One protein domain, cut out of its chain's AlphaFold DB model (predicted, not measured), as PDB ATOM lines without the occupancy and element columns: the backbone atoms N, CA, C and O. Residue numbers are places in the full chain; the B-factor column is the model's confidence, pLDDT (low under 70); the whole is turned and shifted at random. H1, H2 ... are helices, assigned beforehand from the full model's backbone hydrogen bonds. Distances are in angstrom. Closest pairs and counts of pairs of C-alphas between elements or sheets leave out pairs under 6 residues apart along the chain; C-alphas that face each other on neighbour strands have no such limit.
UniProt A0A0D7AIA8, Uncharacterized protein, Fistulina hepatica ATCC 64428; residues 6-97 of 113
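What this domain is: This is residues 6 to 97 of the 113 residues of an uncharacterized protein of Fistulina hepatica ATCC 64428 (UniProt A0A0D7AIA8). One long helix, H3, makes the spine of an extended rod; H1 packs along part of it, H2 folds back loosely near H1, and the small H4 is set off beyond H3's last residues. The printed part has 92 residues with four named helices, in the order H1, H2, H3, H4, and no named strand; its class is all helix. The radius of gyration of the C-alphas is 19.3 A, and the spans are 66 by 25 by 19 A.

How they stand to each other: H3, residues 47 to 77, touches H1, residues 6 to 19, with residues 57 to 68 alone; the closest C-alphas, of Ile 12 and Phe 61, are 5.3 A apart. They run the same way at a shallow tilt of 25 degrees. H2, residues 29 to 42, is close to H3 but not clearly touching: the closest C-alphas, of Tyr 42 and His 50, are 7.7 A apart. H1 and H2 are near each other. H4, residues 85 to 95, touches no helix. Every O i to N i+4 pair is within hydrogen-bond range in H1, H2 and H4, and 25 of 27 in H3.

Where its parts are: H3 is 45.4 A long, from C-alpha 47 at (221.634, 383.694, 241.701) to C-alpha 77 at (265.770, 375.261, 248.057).

The domain as a whole: The printed part has no cut and no long link. Residues 21 to 27 and 81 to 82 have pLDDT under 70.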
ATOM      1  N   VAL A   6     230.882 372.493 239.127       82.88
ATOM      2  CA  VAL A   6     231.163 371.100 239.496       82.88
ATOM      3  C   VAL A   6     232.626 370.743 239.214       82.88
ATOM      4  O   VAL A   6     233.241 369.983 239.966       82.88
ATOM      5  N   GLN A   7     233.200 371.282 238.138       86.50
ATOM      6  CA  GLN A   7     234.608 371.100 237.806       86.50
ATOM      7  C   GLN A   7     235.518 371.855 238.780       86.50
ATOM      8  O   GLN A   7     236.489 371.254 239.239       86.50
ATOM      9  N   THR A   8     235.193 373.099 239.154       84.06
ATOM     10  CA  THR A   8     235.965 373.870 240.148       84.06
ATOM     11  C   THR A   8     235.946 373.181 241.512       84.06
ATOM     12  O   THR A   8     237.005 372.921 242.082       84.06
ATOM     13  N   TYR A   9     234.777 372.732 241.974       85.75
ATOM     14  CA  TYR A   9     234.646 371.938 243.199       85.75
ATOM     15  C   TYR A   9     235.511 370.671 243.177       85.75
ATOM     16  O   TYR A   9     236.267 370.384 244.109       85.75
ATOM     17  N   ARG A  10     235.449 369.904 242.080       86.75
ATOM     18  CA  ARG A  10     236.277 368.702 241.913       86.75
ATOM     19  C   ARG A  10     237.765 369.031 241.863       86.75
ATOM     20  O   ARG A  10     238.563 368.235 242.355       86.75
ATOM     21  N   ALA A  11     238.145 370.156 241.265       88.56
ATOM     22  CA  ALA A  11     239.528 370.611 241.218       88.56
ATOM     23  C   ALA A  11     240.045 370.949 242.622       88.56
ATOM     24  O   ALA A  11     241.097 370.438 243.003       88.56
ATOM     25  N   ILE A  12     239.265 371.680 243.425       87.69
ATOM     26  CA  ILE A  12     239.581 372.004 244.826       87.69
ATOM     27  C   ILE A  12     239.773 370.733 245.648       87.69
ATOM     28  O   ILE A  12     240.814 370.563 246.276       87.69
ATOM     29  N   LEU A  13     238.817 369.798 245.600       85.94
ATOM     30  CA  LEU A  13     238.937 368.543 246.347       85.94
ATOM     31  C   LEU A  13     240.177 367.738 245.942       85.94
ATOM     32  O   LEU A  13     240.812 367.112 246.791       85.94
ATOM     33  N   ARG A  14     240.525 367.730 244.651       86.75
ATOM     34  CA  ARG A  14     241.730 367.050 244.158       86.75
ATOM     35  C   ARG A  14     243.003 367.746 244.625       86.75
ATOM     36  O   ARG A  14     243.933 367.035 244.986       86.75
ATOM     37  N   GLU A  15     243.059 369.075 244.637       88.31
ATOM     38  CA  GLU A  15     244.219 369.806 245.166       88.31
ATOM     39  C   GLU A  15     244.363 369.616 246.678       88.31
ATOM     40  O   GLU A  15     245.458 369.310 247.137       88.31
ATOM     41  N   LEU A  16     243.260 369.628 247.433       84.31
ATOM     42  CA  LEU A  16     243.248 369.249 248.853       84.31
ATOM     43  C   LEU A  16     243.797 367.834 249.078       84.31
ATOM     44  O   LEU A  16     244.577 367.598 249.994       84.31
ATOM     45  N   CYS A  17     243.432 366.872 248.224       83.38
ATOM     46  CA  CYS A  17     243.996 365.521 248.296       83.38
ATOM     47  C   CYS A  17     245.510 365.483 248.051       83.38
ATOM     48  O   CYS A  17     246.177 364.596 248.581       83.38
ATOM     49  N   LYS A  18     246.029 366.365 247.189       84.25
ATOM     50  CA  LYS A  18     247.447 366.407 246.806       84.25
ATOM     51  C   LYS A  18     248.304 367.176 247.808       84.25
ATOM     52  O   LYS A  18     249.478 366.860 247.941       84.25
ATOM     53  N   SER A  19     247.748 368.175 248.491       78.62
ATOM     54  CA  SER A  19     248.498 369.006 249.439       78.62
ATOM     55  C   SER A  19     248.805 368.291 250.763       78.62
ATOM     56  O   SER A  19     249.769 368.641 251.450       78.62
ATOM     57  N   VAL A  20     248.034 367.258 251.122       79.81
ATOM     58  CA  VAL A  20     248.248 366.468 252.344       79.81
ATOM     59  C   VAL A  20     249.456 365.530 252.195       79.81
ATOM     60  O   VAL A  20     249.464 364.657 251.329       79.81
ATOM     61  N   LYS A  21     250.438 365.651 253.111       67.75
ATOM     62  CA  LYS A  21     251.697 364.861 253.151       67.75
ATOM     63  C   LYS A  21     251.478 363.335 253.064       67.75
ATOM     64  O   LYS A  21     252.281 362.641 252.460       67.75
ATOM     65  N   ASN A  22     250.364 362.825 253.597       64.62
ATOM     66  CA  ASN A  22     250.047 361.388 253.662       64.62
ATOM     67  C   ASN A  22     249.098 360.895 252.543       64.62
ATOM     68  O   ASN A  22     248.531 359.801 252.634       64.62
ATOM     69  N   GLY A  23     248.901 361.701 251.491       61.69
ATOM     70  CA  GLY A  23     248.078 361.372 250.326       61.69
ATOM     71  C   GLY A  23     246.579 361.184 250.614       61.69
ATOM     72  O   GLY A  23     246.086 361.346 251.732       61.69
ATOM     73  N   LYS A  24     245.828 360.787 249.570       60.72
ATOM     74  CA  LYS A  24     244.357 360.593 249.587       60.72
ATOM     75  C   LYS A  24     243.839 359.715 250.737       60.72
ATOM     76  O   LYS A  24     242.684 359.875 251.130       60.72
ATOM     77  N   ARG A  25     244.670 358.795 251.247       61.78
ATOM     78  CA  ARG A  25     244.312 357.793 252.266       61.78
ATOM     79  C   ARG A  25     244.080 358.387 253.662       61.78
ATOM     80  O   ARG A  25     243.478 357.712 254.485       61.78
ATOM     81  N   ARG A  26     244.512 359.630 253.932       62.25
ATOM     82  CA  ARG A  26     244.359 360.285 255.250       62.25
ATOM     83  C   ARG A  26     243.563 361.583 255.246       62.25
ATOM     84  O   ARG A  26     243.569 362.305 256.240       62.25
ATOM     85  N   LEU A  27     242.850 361.890 254.165       67.81
ATOM     86  CA  LEU A  27     241.876 362.974 254.237       67.81
ATOM     87  C   LEU A  27     240.770 362.588 255.218       67.81
ATOM     88  O   LEU A  27     240.004 361.662 254.944       67.81
ATOM     89  N   ASN A  28     240.708 363.314 256.333       76.12
ATOM     90  CA  ASN A  28     239.717 363.138 257.385       76.12
ATOM     91  C   ASN A  28     238.303 363.129 256.767       76.12
ATOM     92  O   ASN A  28     237.919 364.061 256.049       76.12
ATOM     93  N   ALA A  29     237.552 362.050 257.009       81.94
ATOM     94  CA  ALA A  29     236.205 361.862 256.473       81.94
ATOM     95  C   ALA A  29     235.273 363.015 256.872       81.94
ATOM     96  O   ALA A  29     234.494 363.484 256.044       81.94
ATOM     97  N   THR A  30     235.434 363.547 258.085       85.00
ATOM     98  CA  THR A  30     234.700 364.711 258.592       85.00
ATOM     99  C   THR A  30     234.928 365.940 257.720       85.00
ATOM    100  O   THR A  30     233.981 366.616 257.339       85.00
ATOM    101  N   LEU A  31     236.176 366.190 257.323       80.50
ATOM    102  CA  LEU A  31     236.562 367.352 256.520       80.50
ATOM    103  C   LEU A  31     235.986 367.257 255.099       80.50
ATOM    104  O   LEU A  31     235.462 368.228 254.557       80.50
ATOM    105  N   ARG A  32     235.997 366.048 254.524       81.69
ATOM    106  CA  ARG A  32     235.367 365.758 253.228       81.69
ATOM    107  C   ARG A  32     233.848 365.947 253.276       81.69
ATOM    108  O   ARG A  32     233.286 366.546 252.362       81.69
ATOM    109  N   ASN A  33     233.201 365.447 254.328       86.94
ATOM    110  CA  ASN A  33     231.756 365.563 254.521       86.94
ATOM    111  C   ASN A  33     231.341 367.017 254.747       86.94
ATOM    112  O   ASN A  33     230.369 367.460 254.145       86.94
ATOM    113  N   HIS A  34     232.121 367.776 255.519       87.25
ATOM    114  CA  HIS A  34     231.888 369.197 255.748       87.25
ATOM    115  C   HIS A  34     231.970 370.010 254.448       87.25
ATOM    116  O   HIS A  34     231.057 370.763 254.117       87.25
ATOM    117  N   TYR A  35     233.007 369.788 253.635       82.06
ATOM    118  CA  TYR A  35     233.105 370.427 252.318       82.06
ATOM    119  C   TYR A  35     231.950 370.048 251.392       82.06
ATOM    120  O   TYR A  35     231.488 370.867 250.599       82.06
ATOM    121  N   ARG A  36     231.479 368.799 251.469       86.19
ATOM    122  CA  ARG A  36     230.317 368.354 250.700       86.19
ATOM    123  C   ARG A  36     229.035 369.041 251.171       86.19
ATOM    124  O   ARG A  36     228.307 369.544 250.323       86.19
ATOM    125  N   SER A  37     228.801 369.144 252.480       89.00
ATOM    126  CA  SER A  37     227.623 369.836 253.018       89.00
ATOM    127  C   SER A  37     227.617 371.323 252.679       89.00
ATOM    128  O   SER A  37     226.575 371.843 252.299       89.00
ATOM    129  N   LEU A  38     228.774 371.993 252.740       84.88
ATOM    130  CA  LEU A  38     228.900 373.393 252.322       84.88
ATOM    131  C   LEU A  38     228.545 373.565 250.840       84.88
ATOM    132  O   LEU A  38     227.823 374.488 250.474       84.88
ATOM    133  N   PHE A  39     228.997 372.645 249.983       82.88
ATOM    134  CA  PHE A  39     228.686 372.695 248.557       82.88
ATOM    135  C   PHE A  39     227.208 372.397 248.251       82.88
ATOM    136  O   PHE A  39     226.621 372.997 247.350       82.88
ATOM    137  N   ASP A  40     226.582 371.495 249.007       86.81
ATOM    138  CA  ASP A  40     225.153 371.202 248.867       86.81
ATOM    139  C   ASP A  40     224.274 372.347 249.398       86.81
ATOM    140  O   ASP A  40     223.207 372.598 248.839       86.81
ATOM    141  N   GLN A  41     224.724 373.084 250.419       84.88
ATOM    142  CA  GLN A  41     224.098 374.343 250.840       84.88
ATOM    143  C   GLN A  41     224.245 375.415 249.755       84.88
ATOM    144  O   GLN A  41     223.267 376.064 249.402       84.88
ATOM    145  N   TYR A  42     225.432 375.529 249.158       78.25
ATOM    146  CA  TYR A  42     225.721 376.470 248.078       78.25
ATOM    147  C   TYR A  42     224.825 376.285 246.847       78.25
ATOM    148  O   TYR A  42     224.390 377.268 246.255       78.25
ATOM    149  N   LYS A  43     224.500 375.041 246.471       79.25
ATOM    150  CA  LYS A  43     223.564 374.762 245.368       79.25
ATOM    151  C   LYS A  43     222.156 375.314 245.594       79.25
ATOM    152  O   LYS A  43     221.421 375.451 244.624       79.25
ATOM    153  N   LYS A  44     221.767 375.553 246.848       83.06
ATOM    154  CA  LYS A  44     220.424 376.013 247.224       83.06
ATOM    155  C   LYS A  44     220.322 377.538 247.329       83.06
ATOM    156  O   LYS A  44     219.222 378.043 247.509       83.06
ATOM    157  N   THR A  45     221.444 378.253 247.279       80.44
ATOM    158  CA  THR A  45     221.499 379.714 247.421       80.44
ATOM    159  C   THR A  45     221.066 380.423 246.130       80.44
ATOM    160  O   THR A  45     221.104 379.825 245.066       80.44
ATOM    161  N   ASP A  46     220.659 381.691 246.217       73.38
ATOM    162  CA  ASP A  46     220.181 382.508 245.088       73.38
ATOM    163  C   ASP A  46     221.266 382.956 244.083       73.38
ATOM    164  O   ASP A  46     222.459 383.016 244.403       73.38
ATOM    165  N   SER A  47     220.816 383.366 242.887       72.31
ATOM    166  CA  SER A  47     221.634 383.694 241.701       72.31
ATOM    167  C   SER A  47     222.795 384.674 241.949       72.31
ATOM    168  O   SER A  47     223.936 384.389 241.574       72.31
ATOM    169  N   ASP A  48     222.547 385.802 242.625       74.56
ATOM    170  CA  ASP A  48     223.568 386.845 242.825       74.56
ATOM    171  C   ASP A  48     224.664 386.434 243.813       74.56
ATOM    172  O   ASP A  48     225.845 386.719 243.602       74.56
ATOM    173  N   LYS A  49     224.304 385.669 244.852       75.62
ATOM    174  CA  LYS A  49     225.276 385.117 245.809       75.62
ATOM    175  C   LYS A  49     226.194 384.091 245.153       75.62
ATOM    176  O   LYS A  49     227.314 383.888 245.620       75.62
ATOM    177  N   HIS A  50     225.767 383.467 244.056       76.56
ATOM    178  CA  HIS A  50     226.617 382.511 243.366       76.56
ATOM    179  C   HIS A  50     227.818 383.143 242.665       76.56
ATOM    180  O   HIS A  50     228.857 382.496 242.620       76.56
ATOM    181  N   LYS A  51     227.716 384.373 242.139       80.94
ATOM    182  CA  LYS A  51     228.842 385.018 241.435       80.94
ATOM    183  C   LYS A  51     230.009 385.320 242.375       80.94
ATOM    184  O   LYS A  51     231.148 385.005 242.045       80.94
ATOM    185  N   ALA A  52     229.715 385.880 243.550       82.69
ATOM    186  CA  ALA A  52     230.724 386.133 244.578       82.69
ATOM    187  C   ALA A  52     231.383 384.821 245.037       82.69
ATOM    188  O   ALA A  52     232.602 384.702 245.077       82.69
ATOM    189  N   LEU A  53     230.577 383.782 245.260       80.19
ATOM    190  CA  LEU A  53     231.084 382.474 245.674       80.19
ATOM    191  C   LEU A  53     231.872 381.742 244.577       80.19
ATOM    192  O   LEU A  53     232.796 380.993 244.887       80.19
ATOM    193  N   ASP A  54     231.546 381.950 243.301       83.19
ATOM    194  CA  ASP A  54     232.325 381.419 242.176       83.19
ATOM    195  C   ASP A  54     233.738 382.029 242.153       83.19
ATOM    196  O   ASP A  54     234.726 381.320 241.912       83.19
ATOM    197  N   GLN A  55     233.850 383.322 242.474       85.81
ATOM    198  CA  GLN A  55     235.140 383.981 242.679       85.81
ATOM    199  C   GLN A  55     235.859 383.422 243.909       85.81
ATOM    200  O   GLN A  55     237.028 383.053 243.799       85.81
ATOM    201  N   ASP A  56     235.171 383.263 245.040       86.06
ATOM    202  CA  ASP A  56     235.766 382.704 246.262       86.06
ATOM    203  C   ASP A  56     236.299 381.280 246.054       86.06
ATOM    204  O   ASP A  56     237.405 380.955 246.487       86.06
ATOM    205  N   LEU A  57     235.560 380.429 245.335       84.69
ATOM    206  CA  LEU A  57     236.004 379.078 244.978       84.69
ATOM    207  C   LEU A  57     237.255 379.112 244.094       84.69
ATOM    208  O   LEU A  57     238.180 378.321 244.294       84.69
ATOM    209  N   SER A  58     237.299 380.030 243.131       86.69
ATOM    210  CA  SER A  58     238.458 380.208 242.253       86.69
ATOM    211  C   SER A  58     239.682 380.693 243.034       86.69
ATOM    212  O   SER A  58     240.777 380.152 242.864       86.69
ATOM    213  N   ASN A  59     239.485 381.632 243.961       90.00
ATOM    214  CA  ASN A  59     240.520 382.135 244.860       90.00
ATOM    215  C   ASN A  59     241.035 381.033 245.793       90.00
ATOM    216  O   ASN A  59     242.245 380.839 245.916       90.00
ATOM    217  N   ALA A  60     240.135 380.250 246.393       87.88
ATOM    218  CA  ALA A  60     240.492 379.122 247.247       87.88
ATOM    219  C   ALA A  60     241.287 378.057 246.478       87.88
ATOM    220  O   ALA A  60     242.281 377.532 246.982       87.88
ATOM    221  N   PHE A  61     240.891 377.754 245.238       89.38
ATOM    222  CA  PHE A  61     241.643 376.852 244.371       89.38
ATOM    223  C   PHE A  61     243.057 377.375 244.088       89.38
ATOM    224  O   PHE A  61     244.027 376.622 244.221       89.38
ATOM    225  N   LEU A  62     243.182 378.654 243.720       91.62
ATOM    226  CA  LEU A  62     244.468 379.291 243.446       91.62
ATOM    227  C   LEU A  62     245.377 379.268 244.680       91.62
ATOM    228  O   LEU A  62     246.543 378.894 244.565       91.62
ATOM    229  N   PHE A  63     244.825 379.584 245.851       92.00
ATOM    230  CA  PHE A  63     245.527 379.548 247.130       92.00
ATOM    231  C   PHE A  63     246.038 378.144 247.482       92.00
ATOM    232  O   PHE A  63     247.200 377.961 247.827       92.00
ATOM    233  N   LEU A  64     245.200 377.110 247.351       89.56
ATOM    234  CA  LEU A  64     245.625 375.734 247.637       89.56
ATOM    235  C   LEU A  64     246.746 375.275 246.697       89.56
ATOM    236  O   LEU A  64     247.685 374.595 247.122       89.56
ATOM    237  N   ARG A  65     246.659 375.660 245.420       91.62
ATOM    238  CA  ARG A  65     247.693 375.367 244.428       91.62
ATOM    239  C   ARG A  65     249.001 376.089 244.755       91.62
ATOM    240  O   ARG A  65     250.049 375.443 244.723       91.62
ATOM    241  N   SER A  66     248.947 377.384 245.074       93.50
ATOM    242  CA  SER A  66     250.137 378.164 245.427       93.50
ATOM    243  C   SER A  66     250.780 377.643 246.711       93.50
ATOM    244  O   SER A  66     251.996 377.504 246.745       93.50
ATOM    245  N   GLN A  67     249.992 377.227 247.708       91.19
ATOM    246  CA  GLN A  67     250.504 376.634 248.944       91.19
ATOM    247  C   GLN A  67     251.272 375.330 248.694       91.19
ATOM    248  O   GLN A  67     252.333 375.105 249.278       91.19
ATOM    249  N   ARG A  68     250.767 374.461 247.804       89.75
ATOM    250  CA  ARG A  68     251.484 373.238 247.410       89.75
ATOM    251  C   ARG A  68     252.806 373.576 246.719       89.75
ATOM    252  O   ARG A  68     253.828 372.993 247.065       89.75
ATOM    253  N   GLN A  69     252.787 374.511 245.770       91.44
ATOM    254  CA  GLN A  69     253.990 374.925 245.040       91.44
ATOM    255  C   GLN A  69     255.016 375.603 245.952       91.44
ATOM    256  O   GLN A  69     256.201 375.314 245.848       91.44
ATOM    257  N   TYR A  70     254.564 376.464 246.863       91.88
ATOM    258  CA  TYR A  70     255.403 377.110 247.867       91.88
ATOM    259  C   TYR A  70     256.156 376.072 248.693       91.88
ATOM    260  O   TYR A  70     257.373 376.143 248.818       91.88
ATOM    261  N   LYS A  71     255.442 375.055 249.175       87.62
ATOM    262  CA  LYS A  71     256.048 373.965 249.929       87.62
ATOM    263  C   LYS A  71     257.049 373.154 249.100       87.62
ATOM    264  O   LYS A  71     258.128 372.861 249.588       87.62
ATOM    265  N   GLU A  72     256.732 372.840 247.843       88.75
ATOM    266  CA  GLU A  72     257.665 372.143 246.940       88.75
ATOM    267  C   GLU A  72     258.945 372.948 246.676       88.75
ATOM    268  O   GLU A  72     260.035 372.381 246.596       88.75
ATOM    269  N   LEU A  73     258.824 374.270 246.534       91.38
ATOM    270  CA  LEU A  73     259.971 375.163 246.378       91.38
ATOM    271  C   LEU A  73     260.791 375.239 247.665       91.38
ATOM    272  O   LEU A  73     262.016 375.179 247.613       91.38
ATOM    273  N   LEU A  74     260.121 375.334 248.808       88.88
ATOM    274  CA  LEU A  74     260.755 375.387 250.116       88.88
ATOM    275  C   LEU A  74     261.534 374.096 250.403       88.88
ATOM    276  O   LEU A  74     262.715 374.177 250.726       88.88
ATOM    277  N   ASP A  75     260.947 372.926 250.141       85.75
ATOM    278  CA  ASP A  75     261.622 371.628 250.284       85.75
ATOM    279  C   ASP A  75     262.853 371.513 249.355       85.75
ATOM    280  O   ASP A  75     263.862 370.911 249.719       85.75
ATOM    281  N   ARG A  76     262.804 372.102 248.147       88.69
ATOM    282  CA  ARG A  76     263.906 372.046 247.167       88.69
ATOM    283  C   ARG A  76     265.066 372.975 247.512       88.69
ATOM    284  O   ARG A  76     266.221 372.592 247.341       88.69
ATOM    285  N   TYR A  77     264.763 374.210 247.899       89.38
ATOM    286  CA  TYR A  77     265.770 375.261 248.057       89.38
ATOM    287  C   TYR A  77     266.191 375.473 249.511       89.38
ATOM    288  O   TYR A  77     267.291 375.966 249.749       89.38
ATOM    289  N   ASN A  78     265.360 375.085 250.480       85.12
ATOM    290  CA  ASN A  78     265.679 375.186 251.898       85.12
ATOM    291  C   ASN A  78     265.183 373.966 252.701       85.12
ATOM    292  O   ASN A  78     264.314 374.093 253.563       85.12
ATOM    293  N   PRO A  79     265.769 372.778 252.470       77.25
ATOM    294  CA  PRO A  79     265.391 371.561 253.191       77.25
ATOM    295  C   PRO A  79     265.738 371.598 254.689       77.25
ATOM    296  O   PRO A  79     265.291 370.734 255.435       77.25
ATOM    297  N   LEU A  80     266.539 372.572 255.137       71.44
ATOM    298  CA  LEU A  80     266.953 372.735 256.534       71.44
ATOM    299  C   LEU A  80     266.154 373.833 257.255       71.44
ATOM    300  O   LEU A  80     266.563 374.259 258.333       71.44
ATOM    301  N   ILE A  81     265.060 374.337 256.666       69.75
ATOM    302  CA  ILE A  81     264.284 375.438 257.261       69.75
ATOM    303  C   ILE A  81     263.589 375.023 258.559       69.75
ATOM    304  O   ILE A  81     263.418 375.851 259.448       69.75
ATOM    305  N   ASP A  82     263.216 373.746 258.658       67.94
ATOM    306  CA  ASP A  82     262.555 373.174 259.832       67.94
ATOM    307  C   ASP A  82     263.562 372.859 260.957       67.94
ATOM    308  O   ASP A  82     263.146 372.500 262.055       67.94
ATOM    309  N   PHE A  83     264.872 372.988 260.702       70.75
ATOM    310  CA  PHE A  83     265.908 372.766 261.706       70.75
ATOM    311  C   PHE A  83     266.208 374.038 262.489       70.75
ATOM    312  O   PHE A  83     266.456 375.115 261.935       70.75
ATOM    313  N   THR A  84     266.276 373.874 263.804       76.06
ATOM    314  CA  THR A  84     266.859 374.867 264.703       76.06
ATOM    315  C   THR A  84     268.325 375.131 264.335       76.06
ATOM    316  O   THR A  84     268.979 374.341 263.649       76.06
ATOM    317  N   ALA A  85     268.870 376.273 264.766       72.06
ATOM    318  CA  ALA A  85     270.259 376.631 264.465       72.06
ATOM    319  C   ALA A  85     271.254 375.537 264.907       72.06
ATOM    320  O   ALA A  85     272.203 375.247 264.182       72.06
ATOM    321  N   GLU A  86     270.993 374.890 266.044       75.50
ATOM    322  CA  GLU A  86     271.802 373.794 266.586       75.50
ATOM    323  C   GLU A  86     271.740 372.541 265.699       75.50
ATOM    324  O   GLU A  86     272.780 372.023 265.292       75.50
ATOM    325  N   GLU A  87     270.543 372.114 265.288       78.31
ATOM    326  CA  GLU A  87     270.350 370.972 264.380       78.31
ATOM    327  C   GLU A  87     270.986 371.214 262.999       78.31
ATOM    328  O   GLU A  87     271.522 370.293 262.378       78.31
ATOM    329  N   ARG A  88     270.987 372.467 262.515       77.81
ATOM    330  CA  ARG A  88     271.685 372.853 261.274       77.81
ATOM    331  C   ARG A  88     273.200 372.699 261.398       77.81
ATOM    332  O   ARG A  88     273.838 372.213 260.459       77.81
ATOM    333  N   ILE A  89     273.776 373.121 262.526       75.62
ATOM    334  CA  ILE A  89     275.212 372.985 262.807       75.62
ATOM    335  C   ILE A  89     275.575 371.501 262.903       75.62
ATOM    336  O   ILE A  89     276.524 371.059 262.258       75.62
ATOM    337  N   GLU A  90     274.774 370.715 263.617       82.00
ATOM    338  CA  GLU A  90     274.983 369.278 263.769       82.00
ATOM    339  C   GLU A  90     274.900 368.527 262.428       82.00
ATOM    340  O   GLU A  90     275.780 367.727 262.105       82.00
ATOM    341  N   ALA A  91     273.893 368.821 261.598       78.62
ATOM    342  CA  ALA A  91     273.759 368.234 260.265       78.62
ATOM    343  C   ALA A  91     274.953 368.576 259.353       78.62
ATOM    344  O   ALA A  91     275.372 367.750 258.538       78.62
ATOM    345  N   THR A  92     275.527 369.773 259.507       80.00
ATOM    346  CA  THR A  92     276.719 370.204 258.762       80.00
ATOM    347  C   THR A  92     277.981 369.504 259.266       80.00
ATOM    348  O   THR A  92     278.778 369.043 258.451       80.00
ATOM    349  N   ALA A  93     278.139 369.352 260.585       83.56
ATOM    350  CA  ALA A  93     279.238 368.597 261.184       83.56
ATOM    351  C   ALA A  93     279.217 367.130 260.723       83.56
ATOM    352  O   ALA A  93     280.219 366.622 260.214       83.56
ATOM    353  N   ARG A  94     278.043 366.481 260.764       82.25
ATOM    354  CA  ARG A  94     277.875 365.098 260.287       82.25
ATOM    355  C   ARG A  94     278.216 364.942 258.807       82.25
ATOM    356  O   ARG A  94     278.760 363.914 258.410       82.25
ATOM    357  N   ARG A  95     277.962 365.968 257.985       82.12
ATOM    358  CA  ARG A  95     278.291 365.963 256.549       82.12
ATOM    359  C   ARG A  95     279.796 365.841 256.275       82.12
ATOM    360  O   ARG A  95     280.160 365.322 255.226       82.12
ATOM    361  N   VAL A  96     280.652 366.280 257.199       87.62
ATOM    362  CA  VAL A  96     282.120 366.154 257.107       87.62
ATOM    363  C   VAL A  96     282.682 365.018 257.973       87.62
ATOM    364  O   VAL A  96     283.893 364.917 258.139       87.62
ATOM    365  N   GLY A  97     281.821 364.155 258.524       85.94
ATOM    366  CA  GLY A  97     282.233 363.067 259.414       85.94
ATOM    367  C   GLY A  97     282.624 363.520 260.826       85.94
ATOM    368  O   GLY A  97     283.248 362.749 261.550       85.94
TER     369      GLY A  97